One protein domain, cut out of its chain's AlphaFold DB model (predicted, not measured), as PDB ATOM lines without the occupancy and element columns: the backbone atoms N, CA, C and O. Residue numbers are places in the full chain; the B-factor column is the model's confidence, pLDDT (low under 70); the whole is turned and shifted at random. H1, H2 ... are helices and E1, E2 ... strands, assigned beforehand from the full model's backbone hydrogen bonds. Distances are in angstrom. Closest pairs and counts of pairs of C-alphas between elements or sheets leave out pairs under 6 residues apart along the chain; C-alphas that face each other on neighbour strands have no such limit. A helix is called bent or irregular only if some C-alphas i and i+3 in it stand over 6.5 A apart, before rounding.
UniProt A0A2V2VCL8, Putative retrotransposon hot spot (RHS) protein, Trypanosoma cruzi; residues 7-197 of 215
ATOM      1  N   LEU A   7     219.441 189.447 317.232       60.28
ATOM      2  CA  LEU A   7     218.655 189.752 318.430       60.28
ATOM      3  C   LEU A   7     218.373 191.259 318.562       60.28
ATOM      4  O   LEU A   7     217.263 191.666 318.893       60.28
ATOM      5  N   PHE A   8     219.357 192.102 318.238       57.62
ATOM      6  CA  PHE A   8     219.199 193.556 318.292       57.62
ATOM      7  C   PHE A   8     218.280 194.083 317.189       57.62
ATOM      8  O   PHE A   8     217.520 195.017 317.444       57.62
ATOM      9  N   CYS A   9     218.297 193.463 316.004       57.44
ATOM     10  CA  CYS A   9     217.361 193.772 314.919       57.44
ATOM     11  C   CYS A   9     215.903 193.505 315.314       57.44
ATOM     12  O   CYS A   9     215.009 194.193 314.833       57.44
ATOM     13  N   TYR A  10     215.671 192.509 316.173       57.19
ATOM     14  CA  TYR A  10     214.332 192.101 316.595       57.19
ATOM     15  C   TYR A  10     213.777 192.935 317.758       57.19
ATOM     16  O   TYR A  10     212.570 193.124 317.859       57.19
ATOM     17  N   ILE A  11     214.652 193.430 318.638       64.62
ATOM     18  CA  ILE A  11     214.260 194.188 319.838       64.62
ATOM     19  C   ILE A  11     214.091 195.682 319.534       64.62
ATOM     20  O   ILE A  11     213.233 196.345 320.114       64.62
ATOM     21  N   PHE A  12     214.910 196.235 318.636       66.94
ATOM     22  CA  PHE A  12     214.948 197.670 318.376       66.94
ATOM     23  C   PHE A  12     214.364 198.015 317.008       66.94
ATOM     24  O   PHE A  12     214.757 197.460 315.987       66.94
ATOM     25  N   GLY A  13     213.494 199.030 316.964       72.69
ATOM     26  CA  GLY A  13     213.110 199.652 315.696       72.69
ATOM     27  C   GLY A  13     214.328 200.238 314.961       72.69
ATOM     28  O   GLY A  13     215.316 200.629 315.590       72.69
ATOM     29  N   LYS A  14     214.243 200.360 313.626       77.25
ATOM     30  CA  LYS A  14     215.349 200.763 312.725       77.25
ATOM     31  C   LYS A  14     216.179 201.953 313.231       77.25
ATOM     32  O   LYS A  14     217.405 201.922 313.165       77.25
ATOM     33  N   ARG A  15     215.527 202.995 313.762       81.19
ATOM     34  CA  ARG A  15     216.201 204.193 314.296       81.19
ATOM     35  C   ARG A  15     217.093 203.876 315.502       81.19
ATOM     36  O   ARG A  15     218.239 204.309 315.537       81.19
ATOM     37  N   HIS A  16     216.582 203.120 316.470       78.56
ATOM     38  CA  HIS A  16     217.330 202.745 317.673       78.56
ATOM     39  C   HIS A  16     218.443 201.742 317.361       78.56
ATOM     40  O   HIS A  16     219.526 201.837 317.933       78.56
ATOM     41  N   TYR A  17     218.203 200.837 316.408       75.81
ATOM     42  CA  TYR A  17     219.226 199.933 315.887       75.81
ATOM     43  C   TYR A  17     220.413 200.710 315.290       75.81
ATOM     44  O   TYR A  17     221.554 200.498 315.698       75.81
ATOM     45  N   ASN A  18     220.146 201.660 314.386       79.94
ATOM     46  CA  ASN A  18     221.194 202.469 313.757       79.94
ATOM     47  C   ASN A  18     221.966 203.309 314.785       79.94
ATOM     48  O   ASN A  18     223.193 203.312 314.772       79.94
ATOM     49  N   ALA A  19     221.268 203.952 315.725       83.44
ATOM     50  CA  ALA A  19     221.917 204.727 316.783       83.44
ATOM     51  C   ALA A  19     222.853 203.861 317.650       83.44
ATOM     52  O   ALA A  19     223.923 204.306 318.064       83.44
ATOM     53  N   ARG A  20     222.478 202.601 317.911       79.31
ATOM     54  CA  ARG A  20     223.327 201.659 318.649       79.31
ATOM     55  C   ARG A  20     224.564 201.258 317.848       79.31
ATOM     56  O   ARG A  20     225.654 201.232 318.412       79.31
ATOM     57  N   ILE A  21     224.408 200.989 316.552       79.31
ATOM     58  CA  ILE A  21     225.523 200.718 315.631       79.31
ATOM     59  C   ILE A  21     226.534 201.867 315.654       79.31
ATOM     60  O   ILE A  21     227.721 201.636 315.882       79.31
ATOM     61  N   GLU A  22     226.067 203.103 315.485       84.06
ATOM     62  CA  GLU A  22     226.921 204.295 315.504       84.06
ATOM     63  C   GLU A  22     227.630 204.469 316.846       84.06
ATOM     64  O   GLU A  22     228.843 204.684 316.876       84.06
ATOM     65  N   LYS A  23     226.906 204.298 317.962       84.50
ATOM     66  CA  LYS A  23     227.492 204.354 319.307       84.50
ATOM     67  C   LYS A  23     228.621 203.339 319.461       84.50
ATOM     68  O   LYS A  23     229.659 203.658 320.038       84.50
ATOM     69  N   CYS A  24     228.447 202.136 318.929       80.62
ATOM     70  CA  CYS A  24     229.463 201.107 319.048       80.62
ATOM     71  C   CYS A  24     230.663 201.380 318.137       80.62
ATOM     72  O   CYS A  24     231.792 201.281 318.607       80.62
ATOM     73  N   HIS A  25     230.462 201.813 316.887       82.94
ATOM     74  CA  HIS A  25     231.576 202.258 316.036       82.94
ATOM     75  C   HIS A  25     232.358 203.403 316.689       82.94
ATOM     76  O   HIS A  25     233.584 203.346 316.745       82.94
ATOM     77  N   SER A  26     231.661 204.386 317.263       84.25
ATOM     78  CA  SER A  26     232.276 205.484 318.009       84.25
ATOM     79  C   SER A  26     233.082 204.981 319.212       84.25
ATOM     80  O   SER A  26     234.232 205.379 319.381       84.25
ATOM     81  N   ALA A  27     232.547 204.046 320.005       83.12
ATOM     82  CA  ALA A  27     233.266 203.456 321.134       83.12
ATOM     83  C   ALA A  27     234.556 202.732 320.700       83.12
ATOM     84  O   ALA A  27     235.593 202.874 321.353       83.12
ATOM     85  N   VAL A  28     234.532 202.012 319.569       81.81
ATOM     86  CA  VAL A  28     235.745 201.394 319.003       81.81
ATOM     87  C   VAL A  28     236.757 202.452 318.564       81.81
ATOM     88  O   VAL A  28     237.943 202.311 318.855       81.81
ATOM     89  N   GLU A  29     236.326 203.528 317.906       82.38
ATOM     90  CA  GLU A  29     237.241 204.586 317.453       82.38
ATOM     91  C   GLU A  29     237.825 205.416 318.602       82.38
ATOM     92  O   GLU A  29     238.999 205.785 318.563       82.38
ATOM     93  N   MET A  30     237.052 205.649 319.664       80.69
ATOM     94  CA  MET A  30     237.520 206.320 320.881       80.69
ATOM     95  C   MET A  30     238.475 205.453 321.713       80.69
ATOM     96  O   MET A  30     239.110 205.942 322.645       80.69
ATOM     97  N   THR A  31     238.627 204.171 321.368       79.19
ATOM     98  CA  THR A  31     239.606 203.286 321.997       79.19
ATOM     99  C   THR A  31     241.017 203.733 321.613       79.19
ATOM    100  O   THR A  31     241.433 203.612 320.454       79.19
ATOM    101  N   ASN A  32     241.755 204.259 322.590       80.06
ATOM    102  CA  ASN A  32     243.099 204.818 322.417       80.06
ATOM    103  C   ASN A  32     244.118 204.310 323.455       80.06
ATOM    104  O   ASN A  32     245.250 204.784 323.479       80.06
ATOM    105  N   SER A  33     243.733 203.357 324.311       80.88
ATOM    106  CA  SER A  33     244.578 202.861 325.397       80.88
ATOM    107  C   SER A  33     245.014 201.409 325.162       80.88
ATOM    108  O   SER A  33     244.199 200.576 324.771       80.88
ATOM    109  N   PRO A  34     246.266 201.035 325.480       68.44
ATOM    110  CA  PRO A  34     246.672 199.629 325.517       68.44
ATOM    111  C   PRO A  34     245.928 198.835 326.603       68.44
ATOM    112  O   PRO A  34     245.796 197.623 326.499       68.44
ATOM    113  N   ARG A  35     245.392 199.501 327.638       73.12
ATOM    114  CA  ARG A  35     244.630 198.859 328.725       73.12
ATOM    115  C   ARG A  35     243.148 198.662 328.392       73.12
ATOM    116  O   ARG A  35     242.371 198.275 329.260       73.12
ATOM    117  N   SER A  36     242.735 198.921 327.151       71.38
ATOM    118  CA  SER A  36     241.339 198.828 326.713       71.38
ATOM    119  C   SER A  36     240.715 197.441 326.886       71.38
ATOM    120  O   SER A  36     239.512 197.343 327.102       71.38
ATOM    121  N   GLU A  37     241.508 196.368 326.904       67.38
ATOM    122  CA  GLU A  37     241.024 195.020 327.232       67.38
ATOM    123  C   GLU A  37     240.338 194.936 328.609       67.38
ATOM    124  O   GLU A  37     239.321 194.257 328.749       67.38
ATOM    125  N   TYR A  38     240.838 195.677 329.607       66.62
ATOM    126  CA  TYR A  38     240.268 195.709 330.956       66.62
ATOM    127  C   TYR A  38     238.923 196.436 330.970       66.62
ATOM    128  O   TYR A  38     238.060 196.107 331.780       66.62
ATOM    129  N   TYR A  39     238.730 197.375 330.039       64.56
ATOM    130  CA  TYR A  39     237.463 198.070 329.841       64.56
ATOM    131  C   TYR A  39     236.461 197.246 329.042       64.56
ATOM    132  O   TYR A  39     235.270 197.451 329.207       64.56
ATOM    133  N   PHE A  40     236.902 196.333 328.178       70.31
ATOM    134  CA  PHE A  40     235.977 195.494 327.413       70.31
ATOM    135  C   PHE A  40     235.658 194.173 328.094       70.31
ATOM    136  O   PHE A  40     234.690 193.521 327.719       70.31
ATOM    137  N   GLY A  41     236.471 193.750 329.066       74.12
ATOM    138  CA  GLY A  41     236.241 192.528 329.834       74.12
ATOM    139  C   GLY A  41     236.152 191.264 328.975       74.12
ATOM    140  O   GLY A  41     235.678 190.241 329.462       74.12
ATOM    141  N   PHE A  42     236.572 191.324 327.707       78.69
ATOM    142  CA  PHE A  42     236.512 190.206 326.779       78.69
ATOM    143  C   PHE A  42     237.357 189.056 327.290       78.69
ATOM    144  O   PHE A  42     238.464 189.250 327.795       78.69
ATOM    145  N   GLY A  43     236.837 187.841 327.155       74.94
ATOM    146  CA  GLY A  43     237.559 186.700 327.694       74.94
ATOM    147  C   GLY A  43     237.342 186.454 329.184       74.94
ATOM    148  O   GLY A  43     237.889 185.489 329.712       74.94
ATOM    149  N   MET A  44     236.608 187.332 329.877       77.06
ATOM    150  CA  MET A  44     236.465 187.303 331.331       77.06
ATOM    151  C   MET A  44     235.029 186.981 331.743       77.06
ATOM    152  O   MET A  44     234.066 187.443 331.129       77.06
ATOM    153  N   SER A  45     234.896 186.260 332.856       72.06
ATOM    154  CA  SER A  45     233.629 186.004 333.547       72.06
ATOM    155  C   SER A  45     233.305 187.120 334.554       72.06
ATOM    156  O   SER A  45     233.086 186.855 335.736       72.06
ATOM    157  N   ARG A  46     233.372 188.387 334.125       66.75
ATOM    158  CA  ARG A  46     233.100 189.555 334.986       66.75
ATOM    159  C   ARG A  46     231.779 190.213 334.614       66.75
ATOM    160  O   ARG A  46     231.488 190.363 333.427       66.75
ATOM    161  N   MET A  47     231.022 190.612 335.636       64.06
ATOM    162  CA  MET A  47     229.813 191.420 335.476       64.06
ATOM    163  C   MET A  47     230.162 192.820 334.958       64.06
ATOM    164  O   MET A  47     231.292 193.292 335.100       64.06
ATOM    165  N   TRP A  48     229.196 193.434 334.281       68.19
ATOM    166  CA  TRP A  48     229.323 194.756 333.678       68.19
ATOM    167  C   TRP A  48     229.056 195.830 334.736       68.19
ATOM    168  O   TRP A  48     227.988 196.427 334.735       68.19
ATOM    169  N   ASP A  49     229.986 196.059 335.660       60.38
ATOM    170  CA  ASP A  49     229.797 197.136 336.641       60.38
ATOM    171  C   ASP A  49     230.028 198.491 335.944       60.38
ATOM    172  O   ASP A  49     231.162 198.859 335.628       60.38
ATOM    173  N   ASP A  50     228.924 199.177 335.622       60.66
ATOM    174  CA  ASP A  50     228.804 200.560 335.125       60.66
ATOM    175  C   ASP A  50     229.666 200.951 333.909       60.66
ATOM    176  O   ASP A  50     229.936 202.129 333.645       60.66
ATOM    177  N   ASN A  51     230.088 199.976 333.103       69.88
ATOM    178  CA  ASN A  51     230.916 200.236 331.933       69.88
ATOM    179  C   ASN A  51     230.076 200.331 330.650       69.88
ATOM    180  O   ASN A  51     229.815 199.350 329.952       69.88
ATOM    181  N   THR A  52     229.722 201.564 330.296       67.69
ATOM    182  CA  THR A  52     228.921 201.908 329.108       67.69
ATOM    183  C   THR A  52     229.557 201.490 327.775       67.69
ATOM    184  O   THR A  52     228.842 201.337 326.779       67.69
ATOM    185  N   ALA A  53     230.881 201.300 327.717       67.50
ATOM    186  CA  ALA A  53     231.551 200.774 326.526       67.50
ATOM    187  C   ALA A  53     231.345 199.255 326.396       67.50
ATOM    188  O   ALA A  53     231.042 198.766 325.308       67.50
ATOM    189  N   LEU A  54     231.436 198.527 327.513       69.00
ATOM    190  CA  LEU A  54     231.126 197.097 327.627       69.00
ATOM    191  C   LEU A  54     229.677 196.807 327.215       69.00
ATOM    192  O   LEU A  54     229.446 195.934 326.384       69.00
ATOM    193  N   GLU A  55     228.720 197.608 327.689       72.31
ATOM    194  CA  GLU A  55     227.301 197.489 327.317       72.31
ATOM    195  C   GLU A  55     227.033 197.671 325.812       72.31
ATOM    196  O   GLU A  55     226.066 197.121 325.268       72.31
ATOM    197  N   CYS A  56     227.856 198.468 325.117       76.94
ATOM    198  CA  CYS A  56     227.740 198.612 323.663       76.94
ATOM    199  C   CYS A  56     228.419 197.453 322.936       76.94
ATOM    200  O   CYS A  56     227.867 196.902 321.987       76.94
ATOM    201  N   LEU A  57     229.639 197.110 323.349       79.12
ATOM    202  CA  LEU A  57     230.550 196.307 322.539       79.12
ATOM    203  C   LEU A  57     230.503 194.813 322.854       79.12
ATOM    204  O   LEU A  57     230.929 194.011 322.016       79.12
ATOM    205  N   ALA A  58     229.980 194.429 324.017       81.06
ATOM    206  CA  ALA A  58     229.931 193.053 324.473       81.06
ATOM    207  C   ALA A  58     228.498 192.532 324.657       81.06
ATOM    208  O   ALA A  58     227.541 193.268 324.879       81.06
ATOM    209  N   LYS A  59     228.375 191.211 324.576       80.19
ATOM    210  CA  LYS A  59     227.240 190.394 324.997       80.19
ATOM    211  C   LYS A  59     227.753 189.335 325.973       80.19
ATOM    212  O   LYS A  59     228.899 188.895 325.870       80.19
ATOM    213  N   ILE A  60     226.902 188.901 326.892       80.25
ATOM    214  CA  ILE A  60     227.208 187.756 327.752       80.25
ATOM    215  C   ILE A  60     226.771 186.495 327.014       80.25
ATOM    216  O   ILE A  60     225.599 186.339 326.673       80.25
ATOM    217  N   VAL A  61     227.716 185.596 326.763       78.38
ATOM    218  CA  VAL A  61     227.449 184.245 326.268       78.38
ATOM    219  C   VAL A  61     227.680 183.241 327.386       78.38
ATOM    220  O   VAL A  61     228.452 183.486 328.313       78.38
ATOM    221  N   ARG A  62     226.993 182.103 327.313       79.12
ATOM    222  CA  ARG A  62     227.255 180.967 328.197       79.12
ATOM    223  C   ARG A  62     228.221 180.035 327.493       79.12
ATOM    224  O   ARG A  62     227.959 179.624 326.366       79.12
ATOM    225  N   VAL A  63     229.326 179.716 328.155       75.38
ATOM    226  CA  VAL A  63     230.316 178.760 327.653       75.38
ATOM    227  C   VAL A  63     230.292 177.541 328.559       75.38
ATOM    228  O   VAL A  63     230.348 177.667 329.783       75.38
ATOM    229  N   ARG A  64     230.201 176.358 327.950       77.88
ATOM    230  CA  ARG A  64     230.271 175.077 328.649       77.88
ATOM    231  C   ARG A  64     231.722 174.611 328.686       77.88
ATOM    232  O   ARG A  64     232.320 174.374 327.642       77.88
ATOM    233  N   GLY A  65     232.279 174.490 329.885       71.69
ATOM    234  CA  GLY A  65     233.618 173.950 330.103       71.69
ATOM    235  C   GLY A  65     233.668 172.423 330.009       71.69
ATOM    236  O   GLY A  65     232.640 171.743 330.011       71.69
ATOM    237  N   GLU A  66     234.883 171.873 330.010       71.50
ATOM    238  CA  GLU A  66     235.161 170.432 329.841       71.50
ATOM    239  C   GLU A  66     234.440 169.530 330.858       71.50
ATOM    240  O   GLU A  66     234.106 168.388 330.559       71.50
ATOM    241  N   ARG A  67     234.158 170.045 332.063       78.44
ATOM    242  CA  ARG A  67     233.454 169.318 333.136       78.44
ATOM    243  C   ARG A  67     231.946 169.582 333.178       78.44
ATOM    244  O   ARG A  67     231.333 169.409 334.225       78.44
ATOM    245  N   ASN A  68     231.349 170.032 332.075       76.75
ATOM    246  CA  ASN A  68     229.933 170.418 331.984       76.75
ATOM    247  C   ASN A  68     229.513 171.589 332.888       76.75
ATOM    248  O   ASN A  68     228.321 171.840 333.035       76.75
ATOM    249  N   GLY A  69     230.465 172.318 333.471       76.94
ATOM    250  CA  GLY A  69     230.180 173.581 334.145       76.94
ATOM    251  C   GLY A  69     229.881 174.670 333.119       76.94
ATOM    252  O   GLY A  69     230.581 174.769 332.110       76.94
ATOM    253  N   GLU A  70     228.858 175.479 333.369       81.31
ATOM    254  CA  GLU A  70     228.557 176.661 332.562       81.31
ATOM    255  C   GLU A  70     229.098 177.911 333.252       81.31
ATOM    256  O   GLU A  70     228.862 178.119 334.443       81.31
ATOM    257  N   SER A  71     229.784 178.760 332.490       76.19
ATOM    258  CA  SER A  71     230.277 180.049 332.974       76.19
ATOM    259  C   SER A  71     229.828 181.175 332.041       76.19
ATOM    260  O   SER A  71     229.843 180.999 330.816       76.19
ATOM    261  N   PRO A  72     229.436 182.343 332.585       79.56
ATOM    262  CA  PRO A  72     229.187 183.522 331.774       79.56
ATOM    263  C   PRO A  72     230.509 184.046 331.217       79.56
ATOM    264  O   PRO A  72     231.545 184.023 331.886       79.56
ATOM    265  N   PHE A  73     230.462 184.540 329.991       80.62
ATOM    266  CA  PHE A  73     231.639 184.980 329.272       80.62
ATOM    267  C   PHE A  73     231.306 186.203 328.423       80.62
ATOM    268  O   PHE A  73     230.334 186.199 327.670       80.62
ATOM    269  N   ASN A  74     232.113 187.255 328.535       82.88
ATOM    270  CA  ASN A  74     231.939 188.447 327.715       82.88
ATOM    271  C   ASN A  74     232.510 188.200 326.317       82.88
ATOM    272  O   ASN A  74     233.723 188.046 326.140       82.88
ATOM    273  N   ALA A  75     231.627 188.198 325.328       80.31
ATOM    274  CA  ALA A  75     231.960 188.083 323.920       80.31
ATOM    275  C   ALA A  75     231.567 189.361 323.169       80.31
ATOM    276  O   ALA A  75     230.661 190.067 323.603       80.31
ATOM    277  N   PRO A  76     232.192 189.679 322.031       80.31
ATOM    278  CA  PRO A  76     231.744 190.778 321.187       80.31
ATOM    279  C   PRO A  76     230.281 190.637 320.755       80.31
ATOM    280  O   PRO A  76     229.816 189.536 320.460       80.31
ATOM    281  N   ILE A  77     229.562 191.756 320.667       79.06
ATOM    282  CA  ILE A  77     228.130 191.782 320.320       79.06
ATOM    283  C   ILE A  77     227.828 191.124 318.958       79.06
ATOM    284  O   ILE A  77     226.787 190.494 318.782       79.06
ATOM    285  N   SER A  78     228.777 191.196 318.020       75.75
ATOM    286  CA  SER A  78     228.733 190.538 316.715       75.75
ATOM    287  C   SER A  78     230.129 190.183 316.210       75.75
ATOM    288  O   SER A  78     231.138 190.736 316.665       75.75
ATOM    289  N   THR A  79     230.180 189.315 315.200       72.81
ATOM    290  CA  THR A  79     231.411 188.966 314.482       72.81
ATOM    291  C   THR A  79     232.042 190.178 313.799       72.81
ATOM    292  O   THR A  79     233.251 190.394 313.898       72.81
ATOM    293  N   HIS A  80     231.236 191.023 313.146       74.38
ATOM    294  CA  HIS A  80     231.742 192.191 312.423       74.38
ATOM    295  C   HIS A  80     232.398 193.213 313.363       74.38
ATOM    296  O   HIS A  80     233.555 193.603 313.165       74.38
ATOM    297  N   LEU A  81     231.665 193.638 314.394       75.75
ATOM    298  CA  LEU A  81     232.118 194.670 315.320       75.75
ATOM    299  C   LEU A  81     233.251 194.156 316.197       75.75
ATOM    300  O   LEU A  81     234.259 194.835 316.376       75.75
ATOM    301  N   GLY A  82     233.136 192.919 316.664       77.88
ATOM    302  CA  GLY A  82     234.212 192.281 317.386       77.88
ATOM    303  C   GLY A  82     235.505 192.196 316.568       77.88
ATOM    304  O   GLY A  82     236.591 192.432 317.098       77.88
ATOM    305  N   GLY A  83     235.399 191.930 315.265       76.56
ATOM    306  CA  GLY A  83     236.533 191.991 314.359       76.56
ATOM    307  C   GLY A  83     237.176 193.378 314.330       76.56
ATOM    308  O   GLY A  83     238.400 193.495 314.396       76.56
ATOM    309  N   LYS A  84     236.370 194.448 314.259       78.69
ATOM    310  CA  LYS A  84     236.886 195.830 314.312       78.69
ATOM    311  C   LYS A  84     237.620 196.098 315.621       78.69
ATOM    312  O   LYS A  84     238.704 196.678 315.583       78.69
ATOM    313  N   ILE A  85     237.080 195.624 316.742       80.50
ATOM    314  CA  ILE A  85     237.714 195.788 318.052       80.50
ATOM    315  C   ILE A  85     239.059 195.064 318.103       80.50
ATOM    316  O   ILE A  85     240.048 195.689 318.471       80.50
ATOM    317  N   LEU A  86     239.144 193.800 317.671       80.62
ATOM    318  CA  LEU A  86     240.429 193.088 317.637       80.62
ATOM    319  C   LEU A  86     241.456 193.793 316.751       80.62
ATOM    320  O   LEU A  86     242.598 193.940 317.165       80.62
ATOM    321  N   CYS A  87     241.067 194.285 315.572       78.31
ATOM    322  CA  CYS A  87     241.979 195.051 314.718       78.31
ATOM    323  C   CYS A  87     242.476 196.337 315.389       78.31
ATOM    324  O   CYS A  87     243.635 196.711 315.217       78.31
ATOM    325  N   ARG A  88     241.607 197.031 316.133       81.12
ATOM    326  CA  ARG A  88     241.982 198.233 316.885       81.12
ATOM    327  C   ARG A  88     242.941 197.882 318.022       81.12
ATOM    328  O   ARG A  88     243.993 198.500 318.141       81.12
ATOM    329  N   LEU A  89     242.610 196.860 318.804       82.06
ATOM    330  CA  LEU A  89     243.408 196.385 319.932       82.06
ATOM    331  C   LEU A  89     244.771 195.840 319.495       82.06
ATOM    332  O   LEU A  89     245.766 196.150 320.137       82.06
ATOM    333  N   ALA A  90     244.851 195.143 318.359       80.12
ATOM    334  CA  ALA A  90     246.110 194.662 317.786       80.12
ATOM    335  C   ALA A  90     247.114 195.793 317.507       80.12
ATOM    336  O   ALA A  90     248.319 195.570 317.561       80.12
ATOM    337  N   LYS A  91     246.625 197.004 317.201       80.62
ATOM    338  CA  LYS A  91     247.464 198.189 316.967       80.62
ATOM    339  C   LYS A  91     247.871 198.907 318.255       80.62
ATOM    340  O   LYS A  91     248.852 199.638 318.244       80.62
ATOM    341  N   LEU A  92     247.087 198.761 319.322       83.25
ATOM    342  CA  LEU A  92     247.256 199.513 320.569       83.25
ATOM    343  C   LEU A  92     248.011 198.726 321.638       83.25
ATOM    344  O   LEU A  92     248.739 199.315 322.430       83.25
ATOM    345  N   MET A  93     247.787 197.419 321.707       82.25
ATOM    346  CA  MET A  93     248.261 196.575 322.794       82.25
ATOM    347  C   MET A  93     249.677 196.070 322.553       82.25
ATOM    348  O   MET A  93     250.104 195.864 321.415       82.25
ATOM    349  N   TRP A  94     250.382 195.775 323.647       83.12
ATOM    350  CA  TRP A  94     251.601 194.987 323.547       83.12
ATOM    351  C   TRP A  94     251.277 193.616 322.952       83.12
ATOM    352  O   TRP A  94     250.238 193.035 323.285       83.12
ATOM    353  N   PRO A  95     252.167 193.049 322.121       77.62
ATOM    354  CA  PRO A  95     251.886 191.785 321.458       77.62
ATOM    355  C   PRO A  95     251.492 190.665 322.432       77.62
ATOM    356  O   PRO A  95     250.577 189.905 322.143       77.62
ATOM    357  N   ASN A  96     252.127 190.587 323.607       79.12
ATOM    358  CA  ASN A  96     251.815 189.566 324.612       79.12
ATOM    359  C   ASN A  96     250.404 189.717 325.203       79.12
ATOM    360  O   ASN A  96     249.705 188.713 325.342       79.12
ATOM    361  N   ASP A  97     249.970 190.945 325.489       82.06
ATOM    362  CA  ASP A  97     248.631 191.218 326.022       82.06
ATOM    363  C   ASP A  97     247.568 190.892 324.965       82.06
ATOM    364  O   ASP A  97     246.586 190.200 325.236       82.06
ATOM    365  N   PHE A  98     247.809 191.294 323.711       81.69
ATOM    366  CA  PHE A  98     246.900 190.991 322.605       81.69
ATOM    367  C   PHE A  98     246.735 189.479 322.401       81.69
ATOM    368  O   PHE A  98     245.626 188.978 322.216       81.69
ATOM    369  N   ASN A  99     247.828 188.725 322.494       79.38
ATOM    370  CA  ASN A  99     247.787 187.269 322.397       79.38
ATOM    371  C   ASN A  99     247.026 186.623 323.549       79.38
ATOM    372  O   ASN A  99     246.341 185.620 323.341       79.38
ATOM    373  N   LEU A 100     247.156 187.166 324.762       81.50
ATOM    374  CA  LEU A 100     246.414 186.689 325.921       81.50
ATOM    375  C   LEU A 100     244.912 186.902 325.714       81.50
ATOM    376  O   LEU A 100     244.128 185.978 325.934       81.50
ATOM    377  N   LEU A 101     244.518 188.075 325.214       83.50
ATOM    378  CA  LEU A 101     243.141 188.375 324.831       83.50
ATOM    379  C   LEU A 101     242.611 187.393 323.772       83.50
ATOM    380  O   LEU A 101     241.556 186.789 323.967       83.50
ATOM    381  N   VAL A 102     243.349 187.193 322.676       80.69
ATOM    382  CA  VAL A 102     242.963 186.253 321.608       80.69
ATOM    383  C   VAL A 102     242.879 184.821 322.135       80.69
ATOM    384  O   VAL A 102     241.948 184.099 321.790       80.69
ATOM    385  N   SER A 103     243.794 184.424 323.022       77.75
ATOM    386  CA  SER A 103     243.775 183.101 323.657       77.75
ATOM    387  C   SER A 103     242.523 182.892 324.500       77.75
ATOM    388  O   SER A 103     241.914 181.829 324.412       77.75
ATOM    389  N   ARG A 104     242.103 183.897 325.280       80.19
ATOM    390  CA  ARG A 104     240.852 183.818 326.050       80.19
ATOM    391  C   ARG A 104     239.648 183.680 325.127       80.19
ATOM    392  O   ARG A 104     238.756 182.898 325.412       80.19
ATOM    393  N   LEU A 105     239.634 184.409 324.014       78.56
ATOM    394  CA  LEU A 105     238.537 184.382 323.050       78.56
ATOM    395  C   LEU A 105     238.561 183.165 322.113       78.56
ATOM    396  O   LEU A 105     237.626 183.023 321.334       78.56
ATOM    397  N   ARG A 106     239.579 182.296 322.159       74.81
ATOM    398  CA  ARG A 106     239.823 181.243 321.155       74.81
ATOM    399  C   ARG A 106     238.568 180.457 320.776       74.81
ATOM    400  O   ARG A 106     238.248 180.380 319.594       74.81
ATOM    401  N   ASP A 107     237.851 179.924 321.757       70.62
ATOM    402  CA  ASP A 107     236.684 179.072 321.500       70.62
ATOM    403  C   ASP A 107     235.549 179.862 320.828       70.62
ATOM    404  O   ASP A 107     234.912 179.385 319.888       70.62
ATOM    405  N   TYR A 108     235.370 181.126 321.226       70.81
ATOM    406  CA  TYR A 108     234.442 182.048 320.574       70.81
ATOM    407  C   TYR A 108     234.866 182.345 319.127       70.81
ATOM    408  O   TYR A 108     234.042 182.290 318.214       70.81
ATOM    409  N   LEU A 109     236.159 182.609 318.905       69.25
ATOM    410  CA  LEU A 109     236.711 182.938 317.588       69.25
ATOM    411  C   LEU A 109     236.523 181.803 316.576       69.25
ATOM    412  O   LEU A 109     236.243 182.075 315.407       69.25
ATOM    413  N   ILE A 110     236.669 180.558 317.041       63.28
ATOM    414  CA  ILE A 110     236.449 179.341 316.253       63.28
ATOM    415  C   ILE A 110     234.960 179.190 315.917       63.28
ATOM    416  O   ILE A 110     234.619 178.943 314.763       63.28
ATOM    417  N   SER A 111     234.071 179.392 316.896       62.59
ATOM    418  CA  SER A 111     232.629 179.171 316.719       62.59
ATOM    419  C   SER A 111     231.935 180.170 315.780       62.59
ATOM    420  O   SER A 111     231.054 179.784 315.019       62.59
ATOM    421  N   GLU A 112     232.342 181.442 315.793       62.06
ATOM    422  CA  GLU A 112     231.644 182.540 315.094       62.06
ATOM    423  C   GLU A 112     232.321 182.946 313.774       62.06
ATOM    424  O   GLU A 112     232.072 184.021 313.226       62.06
ATOM    425  N   ASN A 113     233.245 182.111 313.287       58.88
ATOM    426  CA  ASN A 113     234.113 182.378 312.141       58.88
ATOM    427  C   ASN A 113     234.808 183.754 312.175       58.88
ATOM    428  O   ASN A 113     235.041 184.429 311.169       58.88
ATOM    429  N   PHE A 114     235.181 184.169 313.381       59.72
ATOM    430  CA  PHE A 114     235.886 185.414 313.679       59.72
ATOM    431  C   PHE A 114     237.369 185.373 313.263       59.72
ATOM    432  O   PHE A 114     238.117 186.350 313.387       59.72
ATOM    433  N   GLY A 115     237.785 184.207 312.772       58.06
ATOM    434  CA  GLY A 115     239.140 183.801 312.471       58.06
ATOM    435  C   GLY A 115     239.980 184.852 311.763       58.06
ATOM    436  O   GLY A 115     241.067 185.163 312.237       58.06
ATOM    437  N   LYS A 116     239.443 185.478 310.704       63.19
ATOM    438  CA  LYS A 116     240.150 186.460 309.855       63.19
ATOM    439  C   LYS A 116     240.789 187.612 310.621       63.19
ATOM    440  O   LYS A 116     241.826 188.124 310.222       63.19
ATOM    441  N   ARG A 117     240.150 188.052 311.703       64.94
ATOM    442  CA  ARG A 117     240.591 189.212 312.493       64.94
ATOM    443  C   ARG A 117     241.511 188.786 313.642       64.94
ATOM    444  O   ARG A 117     242.273 189.603 314.137       64.94
ATOM    445  N   ALA A 118     241.470 187.511 314.035       66.88
ATOM    446  CA  ALA A 118     242.410 186.902 314.976       66.88
ATOM    447  C   ALA A 118     243.724 186.463 314.305       66.88
ATOM    448  O   ALA A 118     244.711 186.224 314.996       66.88
ATOM    449  N   VAL A 119     243.755 186.424 312.967       70.19
ATOM    450  CA  VAL A 119     244.941 186.148 312.142       70.19
ATOM    451  C   VAL A 119     246.170 186.950 312.596       70.19
ATOM    452  O   VAL A 119     247.279 186.426 312.610       70.19
ATOM    453  N   PHE A 120     245.989 188.201 313.033       70.38
ATOM    454  CA  PHE A 120     247.095 189.049 313.489       70.38
ATOM    455  C   PHE A 120     247.861 188.482 314.692       70.38
ATOM    456  O   PHE A 120     249.057 188.740 314.814       70.38
ATOM    457  N   ALA A 121     247.229 187.673 315.549       73.38
ATOM    458  CA  ALA A 121     247.916 187.032 316.672       73.38
ATOM    459  C   ALA A 121     248.991 186.037 316.200       73.38
ATOM    460  O   ALA A 121     250.004 185.850 316.870       73.38
ATOM    461  N   PHE A 122     248.831 185.457 315.008       75.44
ATOM    462  CA  PHE A 122     249.799 184.523 314.425       75.44
ATOM    463  C   PHE A 122     251.066 185.202 313.893       75.44
ATOM    464  O   PHE A 122     252.029 184.512 313.572       75.44
ATOM    465  N   LEU A 123     251.109 186.539 313.855       75.62
ATOM    466  CA  LEU A 123     252.352 187.283 313.621       75.62
ATOM    467  C   LEU A 123     253.263 187.269 314.864       75.62
ATOM    468  O   LEU A 123     254.464 187.545 314.788       75.62
ATOM    469  N   ASN A 124     252.721 186.921 316.036       75.69
ATOM    470  CA  ASN A 124     253.490 186.813 317.264       75.69
ATOM    471  C   ASN A 124     254.030 185.390 317.487       75.69
ATOM    472  O   ASN A 124     253.285 184.420 317.581       75.69
ATOM    473  N   GLY A 125     255.350 185.279 317.657       75.06
ATOM    474  CA  GLY A 125     256.032 183.995 317.835       75.06
ATOM    475  C   GLY A 125     255.670 183.268 319.130       75.06
ATOM    476  O   GLY A 125     255.533 182.047 319.112       75.06
ATOM    477  N   SER A 126     255.456 183.990 320.231       76.38
ATOM    478  CA  SER A 126     255.030 183.408 321.509       76.38
ATOM    479  C   SER A 126     253.628 182.806 321.406       76.38
ATOM    480  O   SER A 126     253.394 181.704 321.897       76.38
ATOM    481  N   PHE A 127     252.705 183.491 320.722       76.12
ATOM    482  CA  PHE A 127     251.361 182.967 320.473       76.12
ATOM    483  C   PHE A 127     251.394 181.727 319.587       76.12
ATOM    484  O   PHE A 127     250.853 180.694 319.975       76.12
ATOM    485  N   VAL A 128     252.090 181.795 318.445       77.25
ATOM    486  CA  VAL A 128     252.278 180.641 317.551       77.25
ATOM    487  C   VAL A 128     252.875 179.460 318.315       77.25
ATOM    488  O   VAL A 128     252.353 178.352 318.227       77.25
ATOM    489  N   GLY A 129     253.911 179.688 319.126       76.88
ATOM    490  CA  GLY A 129     254.518 178.652 319.962       76.88
ATOM    491  C   GLY A 129     253.526 177.994 320.925       76.88
ATOM    492  O   GLY A 129     253.535 176.772 321.069       76.88
ATOM    493  N   ALA A 130     252.632 178.779 321.533       77.25
ATOM    494  CA  ALA A 130     251.629 178.284 322.475       77.25
ATOM    495  C   ALA A 130     250.479 177.505 321.808       77.25
ATOM    496  O   ALA A 130     249.917 176.596 322.430       77.25
ATOM    497  N   VAL A 131     250.108 177.852 320.569       75.62
ATOM    498  CA  VAL A 131     248.942 177.262 319.887       75.62
ATOM    499  C   VAL A 131     249.290 176.210 318.836       75.62
ATOM    500  O   VAL A 131     248.442 175.363 318.573       75.62
ATOM    501  N   ARG A 132     250.509 176.189 318.270       78.12
ATOM    502  CA  ARG A 132     250.858 175.317 317.123       78.12
ATOM    503  C   ARG A 132     250.585 173.832 317.368       78.12
ATOM    504  O   ARG A 132     250.089 173.154 316.484       78.12
ATOM    505  N   LEU A 133     250.832 173.339 318.585       79.94
ATOM    506  CA  LEU A 133     250.605 171.929 318.948       79.94
ATOM    507  C   LEU A 133     249.134 171.621 319.280       79.94
ATOM    508  O   LEU A 133     248.766 170.468 319.487       79.94
ATOM    509  N   LYS A 134     248.297 172.656 319.392       77.88
ATOM    510  CA  LYS A 134     246.872 172.558 319.731       77.88
ATOM    511  C   LYS A 134     245.960 172.728 318.518       77.88
ATOM    512  O   LYS A 134     244.752 172.542 318.670       77.88
ATOM    513  N   LEU A 135     246.501 173.123 317.366       75.00
ATOM    514  CA  LEU A 135     245.753 173.235 316.120       75.00
ATOM    515  C   LEU A 135     245.635 171.850 315.495       75.00
ATOM    516  O   LEU A 135     246.638 171.210 315.186       75.00
ATOM    517  N   LYS A 136     244.398 171.390 315.332       75.25
ATOM    518  CA  LYS A 136     244.076 170.110 314.704       75.25
ATOM    519  C   LYS A 136     243.222 170.371 313.479       75.25
ATOM    520  O   LYS A 136     242.434 171.309 313.467       75.25
ATOM    521  N   GLU A 137     243.386 169.533 312.467       77.38
ATOM    522  CA  GLU A 137     242.546 169.590 311.281       77.38
ATOM    523  C   GLU A 137     241.093 169.287 311.677       77.38
ATOM    524  O   GLU A 137     240.819 168.239 312.265       77.38
ATOM    525  N   LEU A 138     240.170 170.208 311.377       69.56
ATOM    526  CA  LEU A 138     238.779 170.114 311.826       69.56
ATOM    527  C   LEU A 138     238.015 168.970 311.149       69.56
ATOM    528  O   LEU A 138     237.169 168.334 311.780       69.56
ATOM    529  N   ARG A 139     238.274 168.723 309.859       72.75
ATOM    530  CA  ARG A 139     237.546 167.736 309.045       72.75
ATOM    531  C   ARG A 139     238.467 167.023 308.050       72.75
ATOM    532  O   ARG A 139     238.403 167.308 306.854       72.75
ATOM    533  N   PRO A 140     239.301 166.071 308.502       71.31
ATOM    534  CA  PRO A 140     240.051 165.238 307.575       71.31
ATOM    535  C   PRO A 140     239.081 164.417 306.700       71.31
ATOM    536  O   PRO A 140     238.090 163.888 307.216       71.31
ATOM    537  N   PRO A 141     239.345 164.270 305.387       73.94
ATOM    538  CA  PRO A 141     238.633 163.337 304.528       73.94
ATOM    539  C   PRO A 141     238.611 161.938 305.140       73.94
ATOM    540  O   PRO A 141     239.613 161.468 305.694       73.94
ATOM    541  N   ALA A 142     237.468 161.262 305.020       72.56
ATOM    542  CA  ALA A 142     237.314 159.913 305.536       72.56
ATOM    543  C   ALA A 142     238.426 159.015 304.973       72.56
ATOM    544  O   ALA A 142     238.627 158.982 303.759       72.56
ATOM    545  N   ARG A 143     239.085 158.256 305.864       73.12
ATOM    546  CA  ARG A 143     240.150 157.259 305.603       73.12
ATOM    547  C   ARG A 143     241.605 157.731 305.701       73.12
ATOM    548  O   ARG A 143     242.484 156.898 305.501       73.12
ATOM    549  N   ARG A 144     241.897 158.984 306.070       83.25
ATOM    550  CA  ARG A 144     243.283 159.387 306.385       83.25
ATOM    551  C   ARG A 144     243.453 159.939 307.791       83.25
ATOM    552  O   ARG A 144     242.512 160.439 308.399       83.25
ATOM    553  N   GLN A 145     244.686 159.864 308.281       78.56
ATOM    554  CA  GLN A 145     245.074 160.552 309.506       78.56
ATOM    555  C   GLN A 145     244.981 162.078 309.307       78.56
ATOM    556  O   GLN A 145     245.240 162.563 308.195       78.56
ATOM    557  N   PRO A 146     244.615 162.839 310.357       76.50
ATOM    558  CA  PRO A 146     244.686 164.294 310.334       76.50
ATOM    559  C   PRO A 146     246.104 164.755 309.992       76.50
ATOM    560  O   PRO A 146     247.081 164.198 310.502       76.50
ATOM    561  N   HIS A 147     246.229 165.770 309.142       81.19
ATOM    562  CA  HIS A 147     247.532 166.371 308.888       81.19
ATOM    563  C   HIS A 147     248.013 167.129 310.125       81.19
ATOM    564  O   HIS A 147     247.222 167.680 310.894       81.19
ATOM    565  N   ARG A 148     249.335 167.192 310.290       79.88
ATOM    566  CA  ARG A 148     249.949 168.171 311.190       79.88
ATOM    567  C   ARG A 148     249.788 169.557 310.582       79.88
ATOM    568  O   ARG A 148     249.894 169.705 309.364       79.88
ATOM    569  N   CYS A 149     249.517 170.560 311.413       77.12
ATOM    570  CA  CYS A 149     249.344 171.918 310.904       77.12
ATOM    571  C   CYS A 149     250.673 172.455 310.355       77.12
ATOM    572  O   CYS A 149     251.747 172.111 310.855       77.12
ATOM    573  N   ALA A 150     250.615 173.332 309.354       76.81
ATOM    574  CA  ALA A 150     251.801 173.941 308.757       76.81
ATOM    575  C   ALA A 150     252.668 174.664 309.804       76.81
ATOM    576  O   ALA A 150     253.887 174.618 309.718       76.81
ATOM    577  N   LEU A 151     252.066 175.249 310.849       76.62
ATOM    578  CA  LEU A 151     252.802 175.888 311.951       76.62
ATOM    579  C   LEU A 151     253.583 174.898 312.832       76.62
ATOM    580  O   LEU A 151     254.547 175.289 313.493       76.62
ATOM    581  N   GLU A 152     253.160 173.634 312.891       79.94
ATOM    582  CA  GLU A 152     253.901 172.569 313.568       79.94
ATOM    583  C   GLU A 152     255.054 172.078 312.688       79.94
ATOM    584  O   GLU A 152     256.170 171.929 313.179       79.94
ATOM    585  N   VAL A 153     254.789 171.863 311.396       79.38
ATOM    586  CA  VAL A 153     255.772 171.337 310.435       79.38
ATOM    587  C   VAL A 153     256.880 172.358 310.154       79.38
ATOM    588  O   VAL A 153     258.061 172.025 310.217       79.38
ATOM    589  N   TYR A 154     256.511 173.615 309.912       73.31
ATOM    590  CA  TYR A 154     257.413 174.710 309.546       73.31
ATOM    591  C   TYR A 154     257.659 175.644 310.732       73.31
ATOM    592  O   TYR A 154     257.534 176.862 310.652       73.31
ATOM    593  N   SER A 155     258.009 175.070 311.883       64.81
ATOM    594  CA  SER A 155     258.002 175.795 313.155       64.81
ATOM    595  C   SER A 155     258.999 176.961 313.260       64.81
ATOM    596  O   SER A 155     258.879 177.783 314.168       64.81
ATOM    597  N   GLN A 156     260.010 176.989 312.384       66.56
ATOM    598  CA  GLN A 156     261.010 178.061 312.280       66.56
ATOM    599  C   GLN A 156     260.549 179.197 311.348       66.56
ATOM    600  O   GLN A 156     260.959 180.342 311.521       66.56
ATOM    601  N   GLU A 157     259.650 178.904 310.407       68.00
ATOM    602  CA  GLU A 157     259.147 179.828 309.389       68.00
ATOM    603  C   GLU A 157     257.750 180.307 309.788       68.00
ATOM    604  O   GLU A 157     256.718 179.904 309.255       68.00
ATOM    605  N   ARG A 158     257.713 181.157 310.816       72.69
ATOM    606  CA  ARG A 158     256.460 181.767 311.274       72.69
ATOM    607  C   ARG A 158     256.028 182.907 310.347       72.69
ATOM    608  O   ARG A 158     256.891 183.604 309.807       72.69
ATOM    609  N   PRO A 159     254.717 183.183 310.237       73.94
ATOM    610  CA  PRO A 159     254.264 184.346 309.504       73.94
ATOM    611  C   PRO A 159     254.808 185.644 310.112       73.94
ATOM    612  O   PRO A 159     254.648 185.892 311.306       73.94
ATOM    613  N   ALA A 160     255.445 186.473 309.289       74.94
ATOM    614  CA  ALA A 160     255.960 187.786 309.692       74.94
ATOM    615  C   ALA A 160     255.096 188.942 309.161       74.94
ATOM    616  O   ALA A 160     255.144 190.052 309.685       74.94
ATOM    617  N   ARG A 161     254.274 188.677 308.139       74.62
ATOM    618  CA  ARG A 161     253.336 189.639 307.545       74.62
ATOM    619  C   ARG A 161     252.053 188.945 307.082       74.62
ATOM    620  O   ARG A 161     251.981 187.719 307.038       74.62
ATOM    621  N   HIS A 162     251.041 189.737 306.748       75.44
ATOM    622  CA  HIS A 162     249.734 189.265 306.290       75.44
ATOM    623  C   HIS A 162     249.388 189.871 304.925       75.44
ATOM    624  O   HIS A 162     249.850 190.965 304.603       75.44
ATOM    625  N   TYR A 163     248.554 189.175 304.152       75.88
ATOM    626  CA  TYR A 163     248.030 189.646 302.872       75.88
ATOM    627  C   TYR A 163     246.538 189.317 302.758       75.88
ATOM    628  O   TYR A 163     246.131 188.175 302.983       75.88
ATOM    629  N   PHE A 164     245.713 190.310 302.424       73.50
ATOM    630  CA  PHE A 164     244.286 190.095 302.177       73.50
ATOM    631  C   PHE A 164     244.084 189.609 300.745       73.50
ATOM    632  O   PHE A 164     244.371 190.334 299.796       73.50
ATOM    633  N   LEU A 165     243.588 188.381 300.604       71.31
ATOM    634  CA  LEU A 165     243.221 187.820 299.314       71.31
ATOM    635  C   LEU A 165     241.854 188.384 298.896       71.31
ATOM    636  O   LEU A 165     240.880 188.160 299.623       71.31
ATOM    637  N   PRO A 166     241.760 189.084 297.751       67.44
ATOM    638  CA  PRO A 166     240.487 189.580 297.239       67.44
ATOM    639  C   PRO A 166     239.544 188.424 296.866       67.44
ATOM    640  O   PRO A 166     239.989 187.305 296.597       67.44
ATOM    641  N   SER A 167     238.238 188.693 296.842       66.00
ATOM    642  CA  SER A 167     237.204 187.732 296.454       66.00
ATOM    643  C   SER A 167     237.488 187.170 295.061       66.00
ATOM    644  O   SER A 167     237.651 187.913 294.090       66.00
ATOM    645  N   MET A 168     237.528 185.838 294.963       61.53
ATOM    646  CA  MET A 168     237.776 185.124 293.706       61.53
ATOM    647  C   MET A 168     236.591 185.170 292.732       61.53
ATOM    648  O   MET A 168     236.724 184.658 291.627       61.53
ATOM    649  N   GLU A 169     235.468 185.814 293.083       59.25
ATOM    650  CA  GLU A 169     234.286 185.939 292.208       59.25
ATOM    651  C   GLU A 169     234.601 186.533 290.821       59.25
ATOM    652  O   GLU A 169     233.815 186.348 289.896       59.25
ATOM    653  N   TYR A 170     235.762 187.183 290.642       51.31
ATOM    654  CA  TYR A 170     236.161 187.797 289.371       51.31
ATOM    655  C   TYR A 170     237.634 187.595 288.957       51.31
ATOM    656  O   TYR A 170     238.076 188.241 288.008       51.31
ATOM    657  N   ARG A 171     238.426 186.738 289.625       55.03
ATOM    658  CA  ARG A 171     239.846 186.518 289.260       55.03
ATOM    659  C   ARG A 171     240.214 185.037 289.207       55.03
ATOM    660  O   ARG A 171     240.161 184.354 290.221       55.03
ATOM    661  N   TYR A 172     240.661 184.591 288.030       55.59
ATOM    662  CA  TYR A 172     241.224 183.255 287.785       55.59
ATOM    663  C   TYR A 172     242.759 183.255 287.675       55.59
ATOM    664  O   TYR A 172     243.363 182.222 287.388       55.59
ATOM    665  N   GLU A 173     243.406 184.406 287.866       67.56
ATOM    666  CA  GLU A 173     244.866 184.503 287.823       67.56
ATOM    667  C   GLU A 173     245.477 183.816 289.049       67.56
ATOM    668  O   GLU A 173     245.037 184.023 290.184       67.56
ATOM    669  N   LYS A 174     246.499 182.982 288.818       68.88
ATOM    670  CA  LYS A 174     247.278 182.370 289.899       68.88
ATOM    671  C   LYS A 174     247.949 183.475 290.714       68.88
ATOM    672  O   LYS A 174     248.572 184.369 290.151       68.88
ATOM    673  N   ILE A 175     247.827 183.388 292.033       67.62
ATOM    674  CA  ILE A 175     248.511 184.284 292.963       67.62
ATOM    675  C   ILE A 175     249.809 183.600 293.378       67.62
ATOM    676  O   ILE A 175     249.770 182.495 293.924       67.62
ATOM    677  N   ASP A 176     250.939 184.260 293.136       73.81
ATOM    678  CA  ASP A 176     252.222 183.812 293.669       73.81
ATOM    679  C   ASP A 176     252.202 183.924 295.198       73.81
ATOM    680  O   ASP A 176     251.931 184.985 295.772       73.81
ATOM    681  N   VAL A 177     252.444 182.793 295.864       71.00
ATOM    682  CA  VAL A 177     252.446 182.699 297.325       71.00
ATOM    683  C   VAL A 177     253.871 182.783 297.860       71.00
ATOM    684  O   VAL A 177     254.756 182.031 297.463       71.00
ATOM    685  N   GLU A 178     254.091 183.702 298.791       71.62
ATOM    686  CA  GLU A 178     255.359 183.904 299.477       71.62
ATOM    687  C   GLU A 178     255.367 183.134 300.803       71.62
ATOM    688  O   GLU A 178     254.378 183.123 301.545       71.62
ATOM    689  N   CYS A 179     256.505 182.521 301.144       69.06
ATOM    690  CA  CYS A 179     256.656 181.864 302.440       69.06
ATOM    691  C   CYS A 179     256.651 182.890 303.589       69.06
ATOM    692  O   CYS A 179     257.074 184.038 303.430       69.06
ATOM    693  N   GLY A 180     256.149 182.491 304.761       70.75
ATOM    694  CA  GLY A 180     256.053 183.369 305.932       70.75
ATOM    695  C   GLY A 180     255.012 184.491 305.798       70.75
ATOM    696  O   GLY A 180     255.043 185.458 306.569       70.75
ATOM    697  N   VAL A 181     254.081 184.379 304.844       74.06
ATOM    698  CA  VAL A 181     252.948 185.300 304.674       74.06
ATOM    699  C   VAL A 181     251.647 184.607 305.031       74.06
ATOM    700  O   VAL A 181     251.348 183.514 304.556       74.06
ATOM    701  N   LEU A 182     250.851 185.263 305.870       75.00
ATOM    702  CA  LEU A 182     249.532 184.774 306.238       75.00
ATOM    703  C   LEU A 182     248.468 185.349 305.301       75.00
ATOM    704  O   LEU A 182     248.158 186.541 305.356       75.00
ATOM    705  N   TYR A 183     247.929 184.492 304.439       73.31
ATOM    706  CA  TYR A 183     246.927 184.853 303.440       73.31
ATOM    707  C   TYR A 183     245.509 184.754 304.010       73.31
ATOM    708  O   TYR A 183     245.105 183.716 304.531       73.31
ATOM    709  N   ILE A 184     244.746 185.845 303.916       70.88
ATOM    710  CA  ILE A 184     243.417 185.974 304.526       70.88
ATOM    711  C   ILE A 184     242.359 186.051 303.420       70.88
ATOM    712  O   ILE A 184     242.277 187.090 302.766       70.88
ATOM    713  N   PRO A 185     241.534 185.010 303.206       66.44
ATOM    714  CA  PRO A 185     240.495 185.028 302.177       66.44
ATOM    715  C   PRO A 185     239.370 186.021 302.499       66.44
ATOM    716  O   PRO A 185     238.920 186.123 303.643       66.44
ATOM    717  N   GLU A 186     238.845 186.710 301.482       64.38
ATOM    718  CA  GLU A 186     237.676 187.595 301.611       64.38
ATOM    719  C   GLU A 186     236.361 186.827 301.860       64.38
ATOM    720  O   GLU A 186     235.475 187.326 302.555       64.38
ATOM    721  N   VAL A 187     236.269 185.553 301.459       60.06
ATOM    722  CA  VAL A 187     235.062 184.715 301.625       60.06
ATOM    723  C   VAL A 187     234.790 184.385 303.096       60.06
ATOM    724  O   VAL A 187     235.681 183.967 303.834       60.06
ATOM    725  N   ALA A 188     233.565 184.629 303.562       52.53
ATOM    726  CA  ALA A 188     233.187 184.618 304.979       52.53
ATOM    727  C   ALA A 188     233.100 183.229 305.641       52.53
ATOM    728  O   ALA A 188     232.743 183.177 306.811       52.53
ATOM    729  N   SER A 189     233.396 182.127 304.942       55.66
ATOM    730  CA  SER A 189     233.112 180.751 305.391       55.66
ATOM    731  C   SER A 189     234.338 179.876 305.685       55.66
ATOM    732  O   SER A 189     234.162 178.719 306.048       55.66
ATOM    733  N   SER A 190     235.570 180.394 305.586       55.47
ATOM    734  CA  SER A 190     236.773 179.599 305.894       55.47
ATOM    735  C   SER A 190     237.160 179.731 307.371       55.47
ATOM    736  O   SER A 190     237.561 180.832 307.768       55.47
ATOM    737  N   PRO A 191     237.088 178.660 308.182       58.44
ATOM    738  CA  PRO A 191     237.612 178.694 309.539       58.44
ATOM    739  C   PRO A 191     239.130 178.900 309.501       58.44
ATOM    740  O   PRO A 191     239.837 178.387 308.634       58.44
ATOM    741  N   LEU A 192     239.634 179.682 310.457       62.50
ATOM    742  CA  LEU A 192     241.057 180.014 310.594       62.50
ATOM    743  C   LEU A 192     241.948 178.775 310.696       62.50
ATOM    744  O   LEU A 192     243.092 178.801 310.257       62.50
ATOM    745  N   GLU A 193     241.420 177.709 311.290       60.66
ATOM    746  CA  GLU A 193     242.152 176.466 311.494       60.66
ATOM    747  C   GLU A 193     242.455 175.792 310.154       60.66
ATOM    748  O   GLU A 193     243.607 175.429 309.936       60.66
ATOM    749  N   ASP A 194     241.506 175.760 309.212       63.06
ATOM    750  CA  ASP A 194     241.687 175.148 307.886       63.06
ATOM    751  C   ASP A 194     242.775 175.847 307.055       63.06
ATOM    752  O   ASP A 194     243.500 175.189 306.307       63.06
ATOM    753  N   ALA A 195     242.968 177.159 307.238       64.12
ATOM    754  CA  ALA A 195     244.008 177.915 306.537       64.12
ATOM    755  C   ALA A 195     245.429 177.410 306.851       64.12
ATOM    756  O   ALA A 195     246.320 177.524 306.012       64.12
ATOM    757  N   PHE A 196     245.647 176.808 308.026       70.69
ATOM    758  CA  PHE A 196     246.946 176.248 308.412       70.69
ATOM    759  C   PHE A 196     247.183 174.820 307.907       70.69
ATOM    760  O   PHE A 196     248.245 174.262 308.181       70.69
ATOM    761  N   PHE A 197     246.236 174.215 307.186       66.38
ATOM    762  CA  PHE A 197     246.379 172.866 306.618       66.38
ATOM    763  C   PHE A 197     246.454 172.861 305.082       66.38
ATOM    764  O   PHE A 197     246.613 171.798 304.482       66.38
TER     765      PHE A 197
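Overview. This is residues 7 to 197 of the 215 residues of the protein "Putative retrotransposon hot spot (RHS) protein" of Trypanosoma cruzi (UniProt A0A2V2VCL8). A triangle of three helices, H5, H6 and H7, makes the middle, with a small two-stranded sheet on each of two sides: the E1 E2 hairpin reaches H5 and H6 with part of its length, and the parallel pair E3 E4 packs on H7. With its residues 24 to 29 H2 packs on H5, nearly in line with it at a shallow tilt of 19 degrees, H4 packs across H2 and H3 packs on H4, H8, H9 and H10 lie toward the other end, and two long loops, residues 135 to 149 and 166 to 180, run far from the middle. The printed part has 191 residues with ten named helices and four named strands, in the order H1 H2 H3 H4 E1 E2 H5 H6 H7 H8 H9 E3 E4 H10; the class is mixed, helices and strands. It is compact, with a radius of gyration of the C-alphas of 18.1 A, and spans 49 by 45 by 36 A.

Along the chain. E1, residues 58 to 64, is 18.5 A long and starts at C-alpha 58 (229.931, 193.053, 324.473); E2, residues 70 to 76, is 18.4 A long. H5, residues 79 to 92, measures 20.0 A. H6, residues 95 to 111, measures 23.5 A, with a kink of 59 degrees near residue 105; it is irregular, with C-alphas 104 and 107 7.8 A apart. H7, residues 115 to 123, measures 13.7 A and is only just irregular, with C-alphas 117 and 120 6.6 A apart. H8, residues 125 to 134, measures 14.8 A and is irregular, with C-alphas 130 and 133 7.3 A apart. H2, residues 14 to 29, measures 22.7 A. The shorter helices are H1, residues 7 to 11, from C-alpha 7 (218.655, 189.752, 318.430), H3, residues 36 to 40, H4, residues 52 to 57, H9, residues 150 to 153, and H10, residues 192 to 195, to C-alpha 195 (244.008, 177.915, 306.537). E3 is residues 161 to 165, 13.2 A, and E4 residues 181 to 185, 12.7 A.

Arrangement. E1 and E2 form an antiparallel hairpin; N 61 and O 73 are 2.8 A apart, within hydrogen-bond range. The closest C-alphas of E2 and H6 are those of Ala 75 and Tyr 108, 7.3 A. H5 touches H7, Gly 83 to Arg 117 at 5.3 A between C-alphas, at a shallow tilt of 20 degrees, the same way. H6 and H7 form a helical hairpin and touch at C-alphas of Leu 109 and Gly 115, 5.7 A, at a shallow tilt of 31 degrees, opposite ways. H7 is the hub, touching four helices. It touches H10 at C-alphas of Gly 115 and Leu 192, 4.6 A, and H8 only just and only at the corner, Phe 122 to Val 128 at 5.6 A between C-alphas. The closest C-alphas of H7 and E4 are those of Lys 116 and Ile 184, 6.3 A. E3 and E4 are parallel, with N 165 and O 184 2.8 A apart. H8 touches H9 at C-alphas of Arg 132 and Glu 152, 5.4 A. H2, with residues 24 to 29 alone, touches H5 at C-alphas of Val 28 and Ile 85, 6.0 A. With residues 20 to 27 alone it touches H4, about perpendicular at 79 degrees, the closest C-alphas being those of Cys 24 and Cys 56, 5.5 A. H3 touches H4, Phe 40 to Leu 54 at 5.1 A between C-alphas. H1 and H2 are close but not clearly touching, Cys 9 to Tyr 17 at 6.5 A between C-alphas. Every O i to N i+4 pair is within hydrogen-bond range in H1, H2, H3 and H4, but 9 of 10 in H5, 11 of 13 in H6, 4 of 6 in H8 and 1 of 5 in H7, where 4 of 6 O i to N i+3 pairs are; H9 and H10 are too short for an O i to N i+4 pair.

Size, cuts and confidence. The C-alphas of Asp 50 and Arg 143, the two farthest apart, are 53.6 A apart. The printed part has no cut. The links H3 to H4, H8 to H9 and E3 to E4 are long. The mean pLDDT of the printed part is 73.2, and 56 residues are under 70, among them 109 to 118, 166 to 175 and 185 to 195.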